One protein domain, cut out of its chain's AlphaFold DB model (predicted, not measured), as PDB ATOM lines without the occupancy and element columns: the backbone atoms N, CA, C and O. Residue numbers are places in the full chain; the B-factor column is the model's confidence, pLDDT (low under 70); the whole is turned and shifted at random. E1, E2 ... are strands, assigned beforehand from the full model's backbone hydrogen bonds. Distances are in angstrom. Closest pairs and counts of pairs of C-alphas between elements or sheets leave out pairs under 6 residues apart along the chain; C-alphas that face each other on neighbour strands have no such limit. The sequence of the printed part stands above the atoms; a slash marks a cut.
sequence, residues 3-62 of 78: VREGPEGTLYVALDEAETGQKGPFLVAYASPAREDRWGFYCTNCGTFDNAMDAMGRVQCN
ATOM      1  N   VAL A   3      37.505 -30.774  21.031       98.25
ATOM      2  CA  VAL A   3      38.862 -30.272  21.270       98.25
ATOM      3  C   VAL A   3      39.403 -29.639  19.992       98.25
ATOM      4  O   VAL A   3      39.339 -30.245  18.919       98.25
ATOM      5  N   ARG A   4      39.947 -28.426  20.099       98.06
ATOM      6  CA  ARG A   4      40.524 -27.669  18.982       98.06
ATOM      7  C   ARG A   4      41.856 -27.044  19.396       98.06
ATOM      8  O   ARG A   4      42.050 -26.694  20.556       98.06
ATOM      9  N   GLU A   5      42.762 -26.883  18.438       98.12
ATOM     10  CA  GLU A   5      43.955 -26.055  18.625       98.12
ATOM     11  C   GLU A   5      43.555 -24.577  18.524       98.12
ATOM     12  O   GLU A   5      42.926 -24.162  17.548       98.12
ATOM     13  N   GLY A   6      43.848 -23.816  19.573       96.25
ATOM     14  CA  GLY A   6      43.640 -22.378  19.665       96.25
ATOM     15  C   GLY A   6      44.964 -21.608  19.645       96.25
ATOM     16  O   GLY A   6      46.037 -22.207  19.577       96.25
ATOM     17  N   PRO A   7      44.912 -20.269  19.732       94.31
ATOM     18  CA  PRO A   7      46.088 -19.413  19.561       94.31
ATOM     19  C   PRO A   7      47.157 -19.581  20.651       94.31
ATOM     20  O   PRO A   7      48.338 -19.383  20.378       94.31
ATOM     21  N   GLU A   8      46.763 -19.958  21.870       94.00
ATOM     22  CA  GLU A   8      47.671 -20.116  23.020       94.00
ATOM     23  C   GLU A   8      47.701 -21.553  23.566       94.00
ATOM     24  O   GLU A   8      48.322 -21.827  24.592       94.00
ATOM     25  N   GLY A   9      47.026 -22.491  22.897       96.38
ATOM     26  CA  GLY A   9      46.933 -23.877  23.343       96.38
ATOM     27  C   GLY A   9      45.601 -24.530  23.000       96.38
ATOM     28  O   GLY A   9      44.847 -24.065  22.152       96.38
ATOM     29  N   THR A  10      45.319 -25.652  23.655       98.19
ATOM     30  CA  THR A  10      44.082 -26.409  23.436       98.19
ATOM     31  C   THR A  10      42.867 -25.663  23.979       98.19
ATOM     32  O   THR A  10      42.860 -25.247  25.135       98.19
ATOM     33  N   LEU A  11      41.818 -25.566  23.164       98.56
ATOM     34  CA  LEU A  11      40.514 -25.041  23.551       98.56
ATOM     35  C   LEU A  11      39.436 -26.122  23.437       98.56
ATOM     36  O   LEU A  11      39.508 -27.032  22.604       98.56
ATOM     37  N   TYR A  12      38.411 -25.993  24.272       98.56
ATOM     38  CA  TYR A  12      37.283 -26.911  24.362       98.56
ATOM     39  C   TYR A  12      36.012 -26.184  23.927       98.56
ATOM     40  O   TYR A  12      35.500 -25.322  24.641       98.56
ATOM     41  N   VAL A  13      35.511 -26.513  22.738       98.56
ATOM     42  CA  VAL A  13      34.324 -25.890  22.142       98.56
ATOM     43  C   VAL A  13      33.061 -26.601  22.633       98.56
ATOM     44  O   VAL A  13      32.893 -27.810  22.438       98.56
ATOM     45  N   ALA A  14      32.160 -25.868  23.279       98.38
ATOM     46  CA  ALA A  14      30.866 -26.362  23.733       98.38
ATOM     47  C   ALA A  14      29.850 -26.328  22.581       98.38
ATOM     48  O   ALA A  14      29.336 -25.281  22.213       98.38
ATOM     49  N   LEU A  15      29.573 -27.495  21.988       96.81
ATOM     50  CA  LEU A  15      28.624 -27.639  20.870       96.81
ATOM     51  C   LEU A  15      27.164 -27.372  21.284       96.81
ATOM     52  O   LEU A  15      26.298 -27.199  20.433       96.81
ATOM     53  N   ASP A  16      26.911 -27.386  22.588       97.56
ATOM     54  CA  ASP A  16      25.639 -27.160  23.267       97.56
ATOM     55  C   ASP A  16      25.446 -25.709  23.739       97.56
ATOM     56  O   ASP A  16      24.351 -25.359  24.173       97.56
ATOM     57  N   GLU A  17      26.469 -24.857  23.630       97.38
ATOM     58  CA  GLU A  17      26.416 -23.450  24.041       97.38
ATOM     59  C   GLU A  17      26.741 -22.548  22.852       97.38
ATOM     60  O   GLU A  17      27.898 -22.407  22.446       97.38
ATOM     61  N   ALA A  18      25.699 -21.952  22.272       96.31
ATOM     62  CA  ALA A  18      25.786 -21.228  21.015       96.31
ATOM     63  C   ALA A  18      25.086 -19.870  21.082       96.31
ATOM     64  O   ALA A  18      23.935 -19.777  21.498       96.31
ATOM     65  N   GLU A  19      25.750 -18.845  20.561       95.94
ATOM     66  CA  GLU A  19      25.135 -17.560  20.245       95.94
ATOM     67  C   GLU A  19      24.684 -17.555  18.786       95.94
ATOM     68  O   GLU A  19      25.414 -17.985  17.881       95.94
ATOM     69  N   THR A  20      23.496 -17.016  18.530       95.69
ATOM     70  CA  THR A  20      22.983 -16.890  17.163       95.69
ATOM     71  C   THR A  20      23.826 -15.882  16.384       95.69
ATOM     72  O   THR A  20      23.965 -14.736  16.800       95.69
ATOM     73  N   GLY A  21      24.365 -16.273  15.227       96.50
ATOM     74  CA  GLY A  21      25.086 -15.374  14.321       96.50
ATOM     75  C   GLY A  21      24.361 -15.143  12.995       96.50
ATOM     76  O   GLY A  21      23.407 -15.840  12.653       96.50
ATOM     77  N   GLN A  22      24.806 -14.146  12.228       97.44
ATOM     78  CA  GLN A  22      24.237 -13.840  10.911       97.44
ATOM     79  C   GLN A  22      24.489 -14.952   9.882       97.44
ATOM     80  O   GLN A  22      23.584 -15.294   9.123       97.44
ATOM     81  N   LYS A  23      25.717 -15.477   9.830       98.12
ATOM     82  CA  LYS A  23      26.172 -16.463   8.831       98.12
ATOM     83  C   LYS A  23      26.242 -17.881   9.395       98.12
ATOM     84  O   LYS A  23      26.099 -18.849   8.663       98.12
ATOM     85  N   GLY A  24      26.445 -17.990  10.702       97.56
ATOM     86  CA  GLY A  24      26.466 -19.240  11.450       97.56
ATOM     87  C   GLY A  24      26.608 -18.961  12.947       97.56
ATOM     88  O   GLY A  24      26.961 -17.834  13.310       97.56
ATOM     89  N   PRO A  25      26.314 -19.937  13.819       97.88
ATOM     90  CA  PRO A  25      26.473 -19.771  15.259       97.88
ATOM     91  C   PRO A  25      27.903 -19.422  15.694       97.88
ATOM     92  O   PRO A  25      28.889 -19.713  15.010       97.88
ATOM     93  N   PHE A  26      28.009 -18.835  16.880       98.44
ATOM     94  CA  PHE A  26      29.260 -18.750  17.628       98.44
ATOM     95  C   PHE A  26      29.180 -19.705  18.812       98.44
ATOM     96  O   PHE A  26      28.332 -19.522  19.676       98.44
ATOM     97  N   LEU A  27      30.045 -20.715  18.859       98.38
ATOM     98  CA  LEU A  27      30.085 -21.658  19.979       98.38
ATOM     99  C   LEU A  27      31.002 -21.137  21.079       98.38
ATOM    100  O   LEU A  27      32.060 -20.583  20.775       98.38
ATOM    101  N   VAL A  28      30.634 -21.326  22.343       98.19
ATOM    102  CA  VAL A  28      31.492 -20.932  23.469       98.19
ATOM    103  C   VAL A  28      32.722 -21.842  23.528       98.19
ATOM    104  O   VAL A  28      32.620 -23.063  23.398       98.19
ATOM    105  N   ALA A  29      33.898 -21.246  23.717       98.38
ATOM    106  CA  ALA A  29      35.164 -21.951  23.868       98.38
ATOM    107  C   ALA A  29      35.748 -21.730  25.267       98.38
ATOM    108  O   ALA A  29      35.756 -20.606  25.779       98.38
ATOM    109  N   TYR A  30      36.276 -22.802  25.854       98.50
ATOM    110  CA  TYR A  30      36.902 -22.817  27.174       98.50
ATOM    111  C   TYR A  30      38.383 -23.181  27.084       98.50
ATOM    112  O   TYR A  30      38.770 -23.978  26.230       98.50
ATOM    113  N   ALA A  31      39.196 -22.646  27.993       98.06
ATOM    114  CA  ALA A  31      40.601 -23.028  28.160       98.06
ATOM    115  C   ALA A  31      40.776 -24.282  29.040       98.06
ATOM    116  O   ALA A  31      41.847 -24.886  29.057       98.06
ATOM    117  N   SER A  32      39.717 -24.713  29.737       97.38
ATOM    118  CA  SER A  32      39.713 -25.915  30.575       97.38
ATOM    119  C   SER A  32      38.561 -26.871  30.229       97.38
ATOM    120  O   SER A  32      37.458 -26.438  29.880       97.38
ATOM    121  N   PRO A  33      38.771 -28.199  30.347       96.44
ATOM    122  CA  PRO A  33      37.745 -29.198  30.042       96.44
ATOM    123  C   PRO A  33      36.598 -29.231  31.069       96.44
ATOM    124  O   PRO A  33      35.578 -29.871  30.822       96.44
ATOM    125  N   ALA A  34      36.749 -28.561  32.214       97.00
ATOM    126  CA  ALA A  34      35.717 -28.443  33.244       97.00
ATOM    127  C   ALA A  34      34.699 -27.318  32.963       97.00
ATOM    128  O   ALA A  34      33.716 -27.209  33.688       97.00
ATOM    129  N   ARG A  35      34.902 -26.517  31.901       96.06
ATOM    130  CA  ARG A  35      34.121 -25.302  31.580       96.06
ATOM    131  C   ARG A  35      34.234 -24.179  32.620       96.06
ATOM    132  O   ARG A  35      33.343 -23.342  32.732       96.06
ATOM    133  N   GLU A  36      35.330 -24.137  33.370       95.88
ATOM    134  CA  GLU A  36      35.538 -23.133  34.425       95.88
ATOM    135  C   GLU A  36      36.204 -21.860  33.880       95.88
ATOM    136  O   GLU A  36      35.931 -20.762  34.361       95.88
ATOM    137  N   ASP A  37      36.996 -21.988  32.811       96.44
ATOM    138  CA  ASP A  37      37.748 -20.884  32.210       96.44
ATOM    139  C   ASP A  37      37.205 -20.563  30.819       96.44
ATOM    140  O   ASP A  37      37.645 -21.133  29.813       96.44
ATOM    141  N   ARG A  38      36.206 -19.675  30.739       95.88
ATOM    142  CA  ARG A  38      35.678 -19.216  29.446       95.88
ATOM    143  C   ARG A  38      36.751 -18.402  28.726       95.88
ATOM    144  O   ARG A  38      37.194 -17.375  29.230       95.88
ATOM    145  N   TRP A  39      37.132 -18.856  27.536       96.81
ATOM    146  CA  TRP A  39      38.150 -18.213  26.709       96.81
ATOM    147  C   TRP A  39      37.531 -17.212  25.726       96.81
ATOM    148  O   TRP A  39      37.977 -16.073  25.635       96.81
ATOM    149  N   GLY A  40      36.475 -17.612  25.009       96.44
ATOM    150  CA  GLY A  40      35.886 -16.788  23.951       96.44
ATOM    151  C   GLY A  40      34.893 -17.560  23.088       96.44
ATOM    152  O   GLY A  40      34.132 -18.380  23.606       96.44
ATOM    153  N   PHE A  41      34.903 -17.305  21.777       98.06
ATOM    154  CA  PHE A  41      33.992 -17.942  20.823       98.06
ATOM    155  C   PHE A  41      34.714 -18.589  19.648       98.06
ATOM    156  O   PHE A  41      35.752 -18.115  19.190       98.06
ATOM    157  N   TYR A  42      34.098 -19.638  19.117       98.56
ATOM    158  CA  TYR A  42      34.445 -20.277  17.861       98.56
ATOM    159  C   TYR A  42      33.399 -19.926  16.799       98.56
ATOM    160  O   TYR A  42      32.212 -20.218  16.961       98.56
ATOM    161  N   CYS A  43      33.825 -19.301  15.702       98.62
ATOM    162  CA  CYS A  43      32.954 -18.986  14.576       98.62
ATOM    163  C   CYS A  43      32.742 -20.239  13.724       98.62
ATOM    164  O   CYS A  43      33.638 -20.636  12.976       98.62
ATOM    165  N   THR A  44      31.550 -20.835  13.760       98.44
ATOM    166  CA  THR A  44      31.297 -22.072  13.000       98.44
ATOM    167  C   THR A  44      31.245 -21.848  11.489       98.44
ATOM    168  O   THR A  44      31.348 -22.806  10.729       98.44
ATOM    169  N   ASN A  45      31.088 -20.598  11.037       98.50
ATOM    170  CA  ASN A  45      31.003 -20.268   9.615       98.50
ATOM    171  C   ASN A  45      32.352 -20.407   8.888       98.50
ATOM    172  O   ASN A  45      32.390 -20.904   7.768       98.50
ATOM    173  N   CYS A  46      33.452 -19.948   9.492       98.56
ATOM    174  CA  CYS A  46      34.790 -20.032   8.885       98.56
ATOM    175  C   CYS A  46      35.799 -20.832   9.716       98.56
ATOM    176  O   CYS A  46      36.931 -21.016   9.283       98.56
ATOM    177  N   GLY A  47      35.396 -21.320  10.887       98.06
ATOM    178  CA  GLY A  47      36.195 -22.213  11.711       98.06
ATOM    179  C   GLY A  47      37.364 -21.553  12.440       98.06
ATOM    180  O   GLY A  47      38.370 -22.215  12.671       98.06
ATOM    181  N   THR A  48      37.242 -20.274  12.803       98.44
ATOM    182  CA  THR A  48      38.277 -19.516  13.528       98.44
ATOM    183  C   THR A  48      37.830 -19.114  14.933       98.44
ATOM    184  O   THR A  48      36.634 -18.995  15.216       98.44
ATOM    185  N   PHE A  49      38.812 -18.844  15.788       98.38
ATOM    186  CA  PHE A  49      38.647 -18.197  17.089       98.38
ATOM    187  C   PHE A  49      38.863 -16.680  17.032       98.38
ATOM    188  O   PHE A  49      38.665 -15.998  18.032       98.38
ATOM    189  N   ASP A  50      39.249 -16.144  15.871       98.00
ATOM    190  CA  ASP A  50      39.502 -14.718  15.699       98.00
ATOM    191  C   ASP A  50      38.189 -13.921  15.618       98.00
ATOM    192  O   ASP A  50      37.488 -13.873  14.593       98.00
ATOM    193  N   ASN A  51      37.821 -13.341  16.756       96.75
ATOM    194  CA  ASN A  51      36.679 -12.460  16.904       96.75
ATOM    195  C   ASN A  51      36.984 -11.297  17.846       96.75
ATOM    196  O   ASN A  51      37.754 -11.410  18.796       96.75
ATOM    197  N   ALA A  52      36.331 -10.173  17.577       96.00
ATOM    198  CA  ALA A  52      36.227  -9.056  18.490       96.00
ATOM    199  C   ALA A  52      34.941  -9.196  19.311       96.00
ATOM    200  O   ALA A  52      33.863  -9.441  18.758       96.00
ATOM    201  N   MET A  53      35.057  -8.991  20.621       94.94
ATOM    202  CA  MET A  53      33.932  -8.814  21.529       94.94
ATOM    203  C   MET A  53      34.048  -7.457  22.218       94.94
ATOM    204  O   MET A  53      35.138  -7.054  22.619       94.94
ATOM    205  N   ASP A  54      32.926  -6.762  22.373       92.31
ATOM    206  CA  ASP A  54      32.876  -5.528  23.150       92.31
ATOM    207  C   ASP A  54      32.211  -5.705  24.521       92.31
ATOM    208  O   ASP A  54      31.663  -6.753  24.860       92.31
ATOM    209  N   ALA A  55      32.237  -4.634  25.318       90.69
ATOM    210  CA  ALA A  55      31.656  -4.612  26.657       90.69
ATOM    211  C   ALA A  55      30.127  -4.825  26.685       90.69
ATOM    212  O   ALA A  55      29.573  -5.077  27.750       90.69
ATOM    213  N   MET A  56      29.439  -4.721  25.541       89.81
ATOM    214  CA  MET A  56      28.001  -4.983  25.416       89.81
ATOM    215  C   MET A  56      27.712  -6.430  24.989       89.81
ATOM    216  O   MET A  56      26.561  -6.769  24.717       89.81
ATOM    217  N   GLY A  57      28.736  -7.283  24.892       88.94
ATOM    218  CA  GLY A  57      28.590  -8.679  24.493       88.94
ATOM    219  C   GLY A  57      28.326  -8.872  22.999       88.94
ATOM    220  O   GLY A  57      27.921  -9.960  22.585       88.94
ATOM    221  N   ARG A  58      28.540  -7.843  22.166       92.31
ATOM    222  CA  ARG A  58      28.477  -8.003  20.706       92.31
ATOM    223  C   ARG A  58      29.736  -8.713  20.241       92.31
ATOM    224  O   ARG A  58      30.829  -8.344  20.652       92.31
ATOM    225  N   VAL A  59      29.570  -9.702  19.365       97.00
ATOM    226  CA  VAL A  59      30.667 -10.502  18.804       97.00
ATOM    227  C   VAL A  59      30.700 -10.324  17.297       97.00
ATOM    228  O   VAL A  59      29.659 -10.435  16.646       97.00
ATOM    229  N   GLN A  60      31.885 -10.100  16.736       98.12
ATOM    230  CA  GLN A  60      32.125 -10.119  15.296       98.12
ATOM    231  C   GLN A  60      33.378 -10.936  14.984       98.12
ATOM    232  O   GLN A  60      34.429 -10.722  15.572       98.12
ATOM    233  N   CYS A  61      33.275 -11.865  14.040       98.62
ATOM    234  CA  CYS A  61      34.424 -12.578  13.497       98.62
ATOM    235  C   CYS A  61      35.240 -11.644  12.599       98.62
ATOM    236  O   CYS A  61      34.690 -11.088  11.642       98.62
ATOM    237  N   ASN A  62      36.540 -11.528  12.874       98.38
ATOM    238  CA  ASN A  62      37.441 -10.643  12.132       98.38
ATOM    239  C   ASN A  62      37.733 -11.159  10.710       98.38
ATOM    240  O   ASN A  62      37.962 -10.363   9.806       98.38
TER     241      ASN A  62
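What this domain is: This is residues 3 to 62 of the 78 residues of the protein "GNAT family acetyltransferase" of Halobacteriales archaeon QS_4_70_19 (UniProt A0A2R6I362). A four-stranded sheet, E1 to E4, is curled like part of a barrel, with its long second strand E2 bent sharply partway along; a small two-stranded hairpin, E5 and E6, sits beside its E4 edge. The 60 printed residues hold six named strands, E1 to E6 in chain order, and no named helix: the class is all strand. Both sheets are antiparallel, in order E1 E2 E3 E4 and E5 E6. The whole is compact, with a radius of gyration of the C-alphas of 10.7 A and spans of 28 by 24 by 22 A.

Where its parts are: E1, residues 3 to 6, begins at C-alpha 3 (38.862, -30.272, 21.270). E2, residues 9 to 19, is 22.9 A long and bends by 92 degrees at Asp 16. E3 is residues 26 to 30, 12.9 A, and E4 residues 38 to 43, 15.1 A. E5 is residues 51 to 53, and E6, residues 59 to 61, ends at C-alpha 61 (34.424, -12.578, 13.497).

How they stand to each other: E1 to E4 form a meander, each strand the antiparallel neighbour of the one before, in a strongly twisted sheet. Pairing is staggered: E2 pairs with E1 over residues 9 to 12 and with E3 over 12 to 19. Within hydrogen-bond range are N 4 and O 11, 2.9 A, N 14 and O 28, 2.8 A, and N 27 and O 42, 2.9 A. In the hairpin E5 and E6, N 52 and O 60 are 2.8 A apart. The closest C-alphas of E4 and E6 are those of Cys 43 and Cys 61, 6.7 A. E1 and E4 are apart.

The domain as a whole: The C-alphas of Gln 22 and Ala 34, the two farthest apart, are separated by 29.0 A. The printed part has no cut, no link is long, and no printed residue is under 70 in pLDDT.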